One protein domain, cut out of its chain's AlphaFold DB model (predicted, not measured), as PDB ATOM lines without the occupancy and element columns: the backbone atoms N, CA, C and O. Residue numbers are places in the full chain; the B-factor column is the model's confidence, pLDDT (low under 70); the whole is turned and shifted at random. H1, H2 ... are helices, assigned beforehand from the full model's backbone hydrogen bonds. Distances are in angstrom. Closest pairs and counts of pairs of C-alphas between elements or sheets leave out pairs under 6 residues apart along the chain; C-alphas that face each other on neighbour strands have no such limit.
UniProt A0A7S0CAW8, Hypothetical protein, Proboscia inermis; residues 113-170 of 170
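What this domain is: This is residues 113 to 170 of the 170 residues of the protein "Hypothetical protein" of Proboscia inermis (UniProt A0A7S0CAW8). What shape do these coordinates draw? At one end the helix H1 stands crosswise, and the long link after it folds back beside H1; from there the chain runs away as an arm, made of the short helix H2 and then H3, with residues 148 to 154 and 156 to 170 sticking out. What is it built of, and how far does it reach? The printed part has 58 residues, with three named helices in the order H1, H2, H3 and no named strand, and its class is all helix. It is extended, with a radius of gyration of the C-alphas of 17.4 A and spans of 53 by 26 by 15 A, the arm making the length.

How they stand to each other: What does the first helix meet? H1, residues 113 to 130, touches no helix. It is apart from H2, residues 146 to 152, and from H3, residues 155 to 168. How do the other two stand? H2 and H3 are close but not clearly touching; their closest C-alphas, those of Lys 150 and Asp 156, are 7.6 A apart. Their lines are about perpendicular, at 77 degrees. What do the backbones show? In H1, H2 and H3 every O i to N i+4 pair is within hydrogen-bond range.

Where its parts are: Where does H1 run? It begins at C-alpha 113, (172.647, 92.358, 181.452), and is 26.0 A long to C-alpha 130, (182.321, 110.500, 197.289). Where are the others? H2 measures 9.8 A from Phe 146 to Val 152, first to last C-alpha. H3 measures 20.1 A and ends at C-alpha 168, (142.294, 113.176, 164.592).

The domain as a whole: How large is it? The two C-alphas farthest apart, those of Thr 130 and Lys 170, are 53.3 A apart. Are there cuts or long links? The printed part has no cut; the link from H1 to H2, residues 131 to 145, is long, and the link from H2 to H3 is tight. Where is confidence low? The mean pLDDT of the printed part is 88.1, and residues 137 to 141 and residue 170 are under 70.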
ATOM      1  N   GLY A 113     173.215  91.022 181.257       92.62
ATOM      2  CA  GLY A 113     172.647  92.358 181.452       92.62
ATOM      3  C   GLY A 113     172.509  92.725 182.933       92.62
ATOM      4  O   GLY A 113     172.837  93.842 183.319       92.62
ATOM      5  N   LEU A 114     172.102  91.770 183.776       94.19
ATOM      6  CA  LEU A 114     172.011  91.979 185.221       94.19
ATOM      7  C   LEU A 114     173.394  92.205 185.848       94.19
ATOM      8  O   LEU A 114     173.538  93.125 186.645       94.19
ATOM      9  N   GLN A 115     174.411  91.428 185.453       90.62
ATOM     10  CA  GLN A 115     175.797  91.629 185.894       90.62
ATOM     11  C   GLN A 115     176.275  93.048 185.556       90.62
ATOM     12  O   GLN A 115     176.815  93.733 186.420       90.62
ATOM     13  N   SER A 116     176.016  93.520 184.330       90.62
ATOM     14  CA  SER A 116     176.370  94.881 183.914       90.62
ATOM     15  C   SER A 116     175.631  95.961 184.709       90.62
ATOM     16  O   SER A 116     176.250  96.942 185.110       90.62
ATOM     17  N   VAL A 117     174.327  95.787 184.957       91.81
ATOM     18  CA  VAL A 117     173.523  96.750 185.729       91.81
ATOM     19  C   VAL A 117     173.999  96.835 187.175       91.81
ATOM     20  O   VAL A 117     174.158  97.941 187.680       91.81
ATOM     21  N   VAL A 118     174.254  95.697 187.827       92.38
ATOM     22  CA  VAL A 118     174.764  95.671 189.206       92.38
ATOM     23  C   VAL A 118     176.073  96.451 189.298       92.38
ATOM     24  O   VAL A 118     176.148  97.392 190.081       92.38
ATOM     25  N   SER A 119     177.053  96.154 188.437       88.50
ATOM     26  CA  SER A 119     178.340  96.862 188.458       88.50
ATOM     27  C   SER A 119     178.213  98.361 188.164       88.50
ATOM     28  O   SER A 119     178.907  99.165 188.782       88.50
ATOM     29  N   ALA A 120     177.321  98.763 187.253       88.75
ATOM     30  CA  ALA A 120     177.097 100.178 186.954       88.75
ATOM     31  C   ALA A 120     176.454 100.934 188.130       88.75
ATOM     32  O   ALA A 120     176.833 102.069 188.417       88.75
ATOM     33  N   LEU A 121     175.486 100.313 188.814       90.88
ATOM     34  CA  LEU A 121     174.831 100.911 189.977       90.88
ATOM     35  C   LEU A 121     175.770 100.992 191.183       90.88
ATOM     36  O   LEU A 121     175.729 101.988 191.899       90.88
ATOM     37  N   GLU A 122     176.629  99.990 191.388       90.94
ATOM     38  CA  GLU A 122     177.667 100.022 192.426       90.94
ATOM     39  C   GLU A 122     178.620 101.210 192.225       90.94
ATOM     40  O   GLU A 122     178.805 101.991 193.158       90.94
ATOM     41  N   GLY A 123     179.134 101.409 191.004       89.12
ATOM     42  CA  GLY A 123     179.973 102.570 190.681       89.12
ATOM     43  C   GLY A 123     179.242 103.903 190.873       89.12
ATOM     44  O   GLY A 123     179.748 104.818 191.516       89.12
ATOM     45  N   ALA A 124     177.985 103.999 190.427       89.88
ATOM     46  CA  ALA A 124     177.196 105.220 190.605       89.88
ATOM     47  C   ALA A 124     176.971 105.577 192.079       89.88
ATOM     48  O   ALA A 124     176.993 106.754 192.430       89.88
ATOM     49  N   VAL A 125     176.760 104.582 192.945       91.81
ATOM     50  CA  VAL A 125     176.627 104.804 194.391       91.81
ATOM     51  C   VAL A 125     177.956 105.248 195.004       91.81
ATOM     52  O   VAL A 125     177.952 106.147 195.845       91.81
ATOM     53  N   GLU A 126     179.082 104.668 194.585       90.81
ATOM     54  CA  GLU A 126     180.415 105.090 195.037       90.81
ATOM     55  C   GLU A 126     180.700 106.552 194.662       90.81
ATOM     56  O   GLU A 126     181.055 107.361 195.528       90.81
ATOM     57  N   ASP A 127     180.458 106.920 193.405       89.50
ATOM     58  CA  ASP A 127     180.612 108.295 192.927       89.50
ATOM     59  C   ASP A 127     179.668 109.247 193.677       89.50
ATOM     60  O   ASP A 127     180.074 110.321 194.111       89.50
ATOM     61  N   PHE A 128     178.415 108.839 193.902       90.94
ATOM     62  CA  PHE A 128     177.425 109.651 194.610       90.94
ATOM     63  C   PHE A 128     177.848 109.949 196.054       90.94
ATOM     64  O   PHE A 128     177.714 111.078 196.524       90.94
ATOM     65  N   VAL A 129     178.368 108.946 196.765       92.50
ATOM     66  CA  VAL A 129     178.836 109.101 198.149       92.50
ATOM     67  C   VAL A 129     180.096 109.965 198.215       92.50
ATOM     68  O   VAL A 129     180.216 110.802 199.109       92.50
ATOM     69  N   THR A 130     181.036 109.778 197.289       91.19
ATOM     70  CA  THR A 130     182.321 110.500 197.289       91.19
ATOM     71  C   THR A 130     182.221 111.921 196.731       91.19
ATOM     72  O   THR A 130     182.986 112.793 197.143       91.19
ATOM     73  N   GLY A 131     181.263 112.170 195.839       89.19
ATOM     74  CA  GLY A 131     181.026 113.444 195.165       89.19
ATOM     75  C   GLY A 131     179.965 114.339 195.807       89.19
ATOM     76  O   GLY A 131     179.488 115.251 195.138       89.19
ATOM     77  N   ASP A 132     179.559 114.088 197.060       91.62
ATOM     78  CA  ASP A 132     178.495 114.847 197.754       91.62
ATOM     79  C   ASP A 132     177.184 114.913 196.940       91.62
ATOM     80  O   ASP A 132     176.559 115.958 196.752       91.62
ATOM     81  N   GLY A 133     176.790 113.769 196.379       89.50
ATOM     82  CA  GLY A 133     175.604 113.628 195.539       89.50
ATOM     83  C   GLY A 133     175.797 114.004 194.066       89.50
ATOM     84  O   GLY A 133     174.843 113.903 193.291       89.50
ATOM     85  N   LEU A 134     177.000 114.416 193.652       88.00
ATOM     86  CA  LEU A 134     177.332 114.706 192.256       88.00
ATOM     87  C   LEU A 134     178.063 113.526 191.605       88.00
ATOM     88  O   LEU A 134     179.063 113.041 192.125       88.00
ATOM     89  N   VAL A 135     177.587 113.110 190.429       84.69
ATOM     90  CA  VAL A 135     178.194 112.054 189.606       84.69
ATOM     91  C   VAL A 135     178.512 112.638 188.233       84.69
ATOM     92  O   VAL A 135     177.619 113.154 187.555       84.69
ATOM     93  N   PHE A 136     179.778 112.582 187.827       74.19
ATOM     94  CA  PHE A 136     180.254 113.105 186.543       74.19
ATOM     95  C   PHE A 136     180.542 111.952 185.568       74.19
ATOM     96  O   PHE A 136     180.886 110.855 185.993       74.19
ATOM     97  N   GLY A 137     180.356 112.168 184.260       62.09
ATOM     98  CA  GLY A 137     180.372 111.100 183.239       62.09
ATOM     99  C   GLY A 137     181.740 110.450 182.968       62.09
ATOM    100  O   GLY A 137     181.833 109.494 182.205       62.09
ATOM    101  N   ASP A 138     182.788 110.987 183.573       60.44
ATOM    102  CA  ASP A 138     184.175 110.534 183.597       60.44
ATOM    103  C   ASP A 138     184.529 109.748 184.879       60.44
ATOM    104  O   ASP A 138     185.670 109.309 185.044       60.44
ATOM    105  N   ALA A 139     183.549 109.541 185.764       57.97
ATOM    106  CA  ALA A 139     183.662 108.747 186.980       57.97
ATOM    107  C   ALA A 139     183.356 107.251 186.736       57.97
ATOM    108  O   ALA A 139     183.217 106.798 185.596       57.97
ATOM    109  N   SER A 140     183.309 106.449 187.805       60.41
ATOM    110  CA  SER A 140     183.101 104.996 187.713       60.41
ATOM    111  C   SER A 140     181.741 104.618 187.099       60.41
ATOM    112  O   SER A 140     181.599 103.540 186.512       60.41
ATOM    113  N   ALA A 141     180.768 105.533 187.136       61.78
ATOM    114  CA  ALA A 141     179.498 105.439 186.433       61.78
ATOM    115  C   ALA A 141     179.516 106.111 185.050       61.78
ATOM    116  O   ALA A 141     179.498 107.334 184.911       61.78
ATOM    117  N   ASN A 142     179.408 105.300 183.996       73.19
ATOM    118  CA  ASN A 142     179.177 105.791 182.636       73.19
ATOM    119  C   ASN A 142     177.693 106.172 182.450       73.19
ATOM    120  O   ASN A 142     176.886 105.384 181.946       73.19
ATOM    121  N   LEU A 143     177.314 107.356 182.937       84.94
ATOM    122  CA  LEU A 143     175.935 107.842 182.885       84.94
ATOM    123  C   LEU A 143     175.473 108.090 181.444       84.94
ATOM    124  O   LEU A 143     176.148 108.733 180.641       84.94
ATOM    125  N   SER A 144     174.264 107.627 181.128       87.44
ATOM    126  CA  SER A 144     173.634 107.899 179.838       87.44
ATOM    127  C   SER A 144     173.045 109.312 179.780       87.44
ATOM    128  O   SER A 144     172.609 109.854 180.796       87.44
ATOM    129  N   THR A 145     172.967 109.906 178.586       90.31
ATOM    130  CA  THR A 145     172.277 111.191 178.412       90.31
ATOM    131  C   THR A 145     170.776 111.036 178.653       90.31
ATOM    132  O   THR A 145     170.187 109.993 178.360       90.31
ATOM    133  N   PHE A 146     170.119 112.095 179.134       91.06
ATOM    134  CA  PHE A 146     168.671 112.065 179.359       91.06
ATOM    135  C   PHE A 146     167.878 111.825 178.064       91.06
ATOM    136  O   PHE A 146     166.853 111.148 178.080       91.06
ATOM    137  N   ASP A 147     168.377 112.316 176.927       94.69
ATOM    138  CA  ASP A 147     167.786 112.033 175.616       94.69
ATOM    139  C   ASP A 147     167.882 110.549 175.251       94.69
ATOM    140  O   ASP A 147     166.902 109.968 174.788       94.69
ATOM    141  N   ASN A 148     169.012 109.894 175.539       93.94
ATOM    142  CA  ASN A 148     169.121 108.454 175.334       93.94
ATOM    143  C   ASN A 148     168.194 107.667 176.275       93.94
ATOM    144  O   ASN A 148     167.602 106.683 175.840       93.94
ATOM    145  N   VAL A 149     168.025 108.108 177.527       94.25
ATOM    146  CA  VAL A 149     167.065 107.502 178.468       94.25
ATOM    147  C   VAL A 149     165.637 107.597 177.929       94.25
ATOM    148  O   VAL A 149     164.964 106.572 177.848       94.25
ATOM    149  N   LYS A 150     165.189 108.788 177.503       95.62
ATOM    150  CA  LYS A 150     163.855 109.001 176.910       95.62
ATOM    151  C   LYS A 150     163.616 108.088 175.706       95.62
ATOM    152  O   LYS A 150     162.594 107.409 175.652       95.62
ATOM    153  N   ARG A 151     164.594 108.005 174.801       96.06
ATOM    154  CA  ARG A 151     164.547 107.111 173.639       96.06
ATOM    155  C   ARG A 151     164.424 105.636 174.042       96.06
ATOM    156  O   ARG A 151     163.615 104.914 173.479       96.06
ATOM    157  N   VAL A 152     165.213 105.171 175.017       95.38
ATOM    158  CA  VAL A 152     165.192 103.763 175.468       95.38
ATOM    159  C   VAL A 152     163.857 103.381 176.109       95.38
ATOM    160  O   VAL A 152     163.413 102.249 175.935       95.38
ATOM    161  N   VAL A 153     163.220 104.298 176.842       96.19
ATOM    162  CA  VAL A 153     161.933 104.032 177.512       96.19
ATOM    163  C   VAL A 153     160.710 104.376 176.648       96.19
ATOM    164  O   VAL A 153     159.587 104.293 177.140       96.19
ATOM    165  N   GLY A 154     160.917 104.719 175.372       96.69
ATOM    166  CA  GLY A 154     159.862 104.827 174.363       96.69
ATOM    167  C   GLY A 154     159.111 106.161 174.320       96.69
ATOM    168  O   GLY A 154     157.909 106.192 174.054       96.69
ATOM    169  N   PHE A 155     159.780 107.273 174.648       96.75
ATOM    170  CA  PHE A 155     159.155 108.601 174.561       96.75
ATOM    171  C   PHE A 155     158.842 109.007 173.120       96.75
ATOM    172  O   PHE A 155     157.840 109.676 172.896       96.75
ATOM    173  N   ASP A 156     159.652 108.581 172.150       95.06
ATOM    174  CA  ASP A 156     159.439 108.929 170.743       95.06
ATOM    175  C   ASP A 156     158.097 108.352 170.244       95.06
ATOM    176  O   ASP A 156     157.298 109.050 169.619       95.06
ATOM    177  N   GLU A 157     157.789 107.100 170.598       96.00
ATOM    178  CA  GLU A 157     156.521 106.443 170.270       96.00
ATOM    179  C   GLU A 157     155.325 107.085 170.985       96.00
ATOM    180  O   GLU A 157     154.229 107.164 170.418       96.00
ATOM    181  N   LEU A 158     155.522 107.550 172.224       95.62
ATOM    182  CA  LEU A 158     154.504 108.281 172.976       95.62
ATOM    183  C   LEU A 158     154.167 109.618 172.299       95.62
ATOM    184  O   LEU A 158     152.992 109.919 172.079       95.62
ATOM    185  N   ASP A 159     155.184 110.383 171.905       95.50
ATOM    186  CA  ASP A 159     155.013 111.673 171.232       95.50
ATOM    187  C   ASP A 159     154.313 111.508 169.867       95.50
ATOM    188  O   ASP A 159     153.417 112.284 169.506       95.50
ATOM    189  N   GLU A 160     154.667 110.467 169.102       96.12
ATOM    190  CA  GLU A 160     153.994 110.131 167.841       96.12
ATOM    191  C   GLU A 160     152.516 109.774 168.045       96.12
ATOM    192  O   GLU A 160     151.645 110.224 167.281       96.12
ATOM    193  N   PHE A 161     152.222 108.978 169.075       95.81
ATOM    194  CA  PHE A 161     150.864 108.600 169.449       95.81
ATOM    195  C   PHE A 161     150.011 109.832 169.789       95.81
ATOM    196  O   PHE A 161     148.923 110.005 169.223       95.81
ATOM    197  N   ASP A 162     150.534 110.739 170.613       96.25
ATOM    198  CA  ASP A 162     149.850 111.972 171.012       96.25
ATOM    199  C   ASP A 162     149.606 112.910 169.822       96.25
ATOM    200  O   ASP A 162     148.508 113.464 169.654       96.25
ATOM    201  N   ALA A 163     150.588 113.051 168.929       95.56
ATOM    202  CA  ALA A 163     150.451 113.864 167.724       95.56
ATOM    203  C   ALA A 163     149.403 113.302 166.747       95.56
ATOM    204  O   ALA A 163     148.769 114.070 166.010       95.56
ATOM    205  N   LYS A 164     149.221 111.973 166.708       95.69
ATOM    206  CA  LYS A 164     148.195 111.307 165.893       95.69
ATOM    207  C   LYS A 164     146.796 111.557 166.449       95.69
ATOM    208  O   LYS A 164     145.909 111.935 165.683       95.69
ATOM    209  N   ILE A 165     146.606 111.406 167.760       94.50
ATOM    210  CA  ILE A 165     145.323 111.696 168.419       94.50
ATOM    211  C   ILE A 165     144.962 113.173 168.254       94.50
ATOM    212  O   ILE A 165     143.860 113.496 167.813       94.50
ATOM    213  N   SER A 166     145.916 114.071 168.501       92.69
ATOM    214  CA  SER A 166     145.707 115.520 168.389       92.69
ATOM    215  C   SER A 166     145.300 115.968 166.983       92.69
ATOM    216  O   SER A 166     144.569 116.946 166.832       92.69
ATOM    217  N   ARG A 167     145.768 115.270 165.938       91.56
ATOM    218  CA  ARG A 167     145.352 115.504 164.546       91.56
ATOM    219  C   ARG A 167     143.968 114.942 164.239       91.56
ATOM    220  O   ARG A 167     143.242 115.575 163.493       91.56
ATOM    221  N   ALA A 168     143.607 113.789 164.798       84.81
ATOM    222  CA  ALA A 168     142.294 113.176 164.592       84.81
ATOM    223  C   ALA A 168     141.152 113.920 165.312       84.81
ATOM    224  O   ALA A 168     139.992 113.761 164.945       84.81
ATOM    225  N   MET A 169     141.476 114.712 166.340       79.19
ATOM    226  CA  MET A 169     140.521 115.540 167.087       79.19
ATOM    227  C   MET A 169     140.320 116.952 166.505       79.19
ATOM    228  O   MET A 169     139.509 117.706 167.045       79.19
ATOM    229  N   LYS A 170     141.060 117.325 165.453       63.53
ATOM    230  CA  LYS A 170     140.919 118.594 164.719       63.53
ATOM    231  C   LYS A 170     140.164 118.377 163.416       63.53
ATOM    232  O   LYS A 170     139.379 119.284 163.068       63.53
TER     233      LYS A 170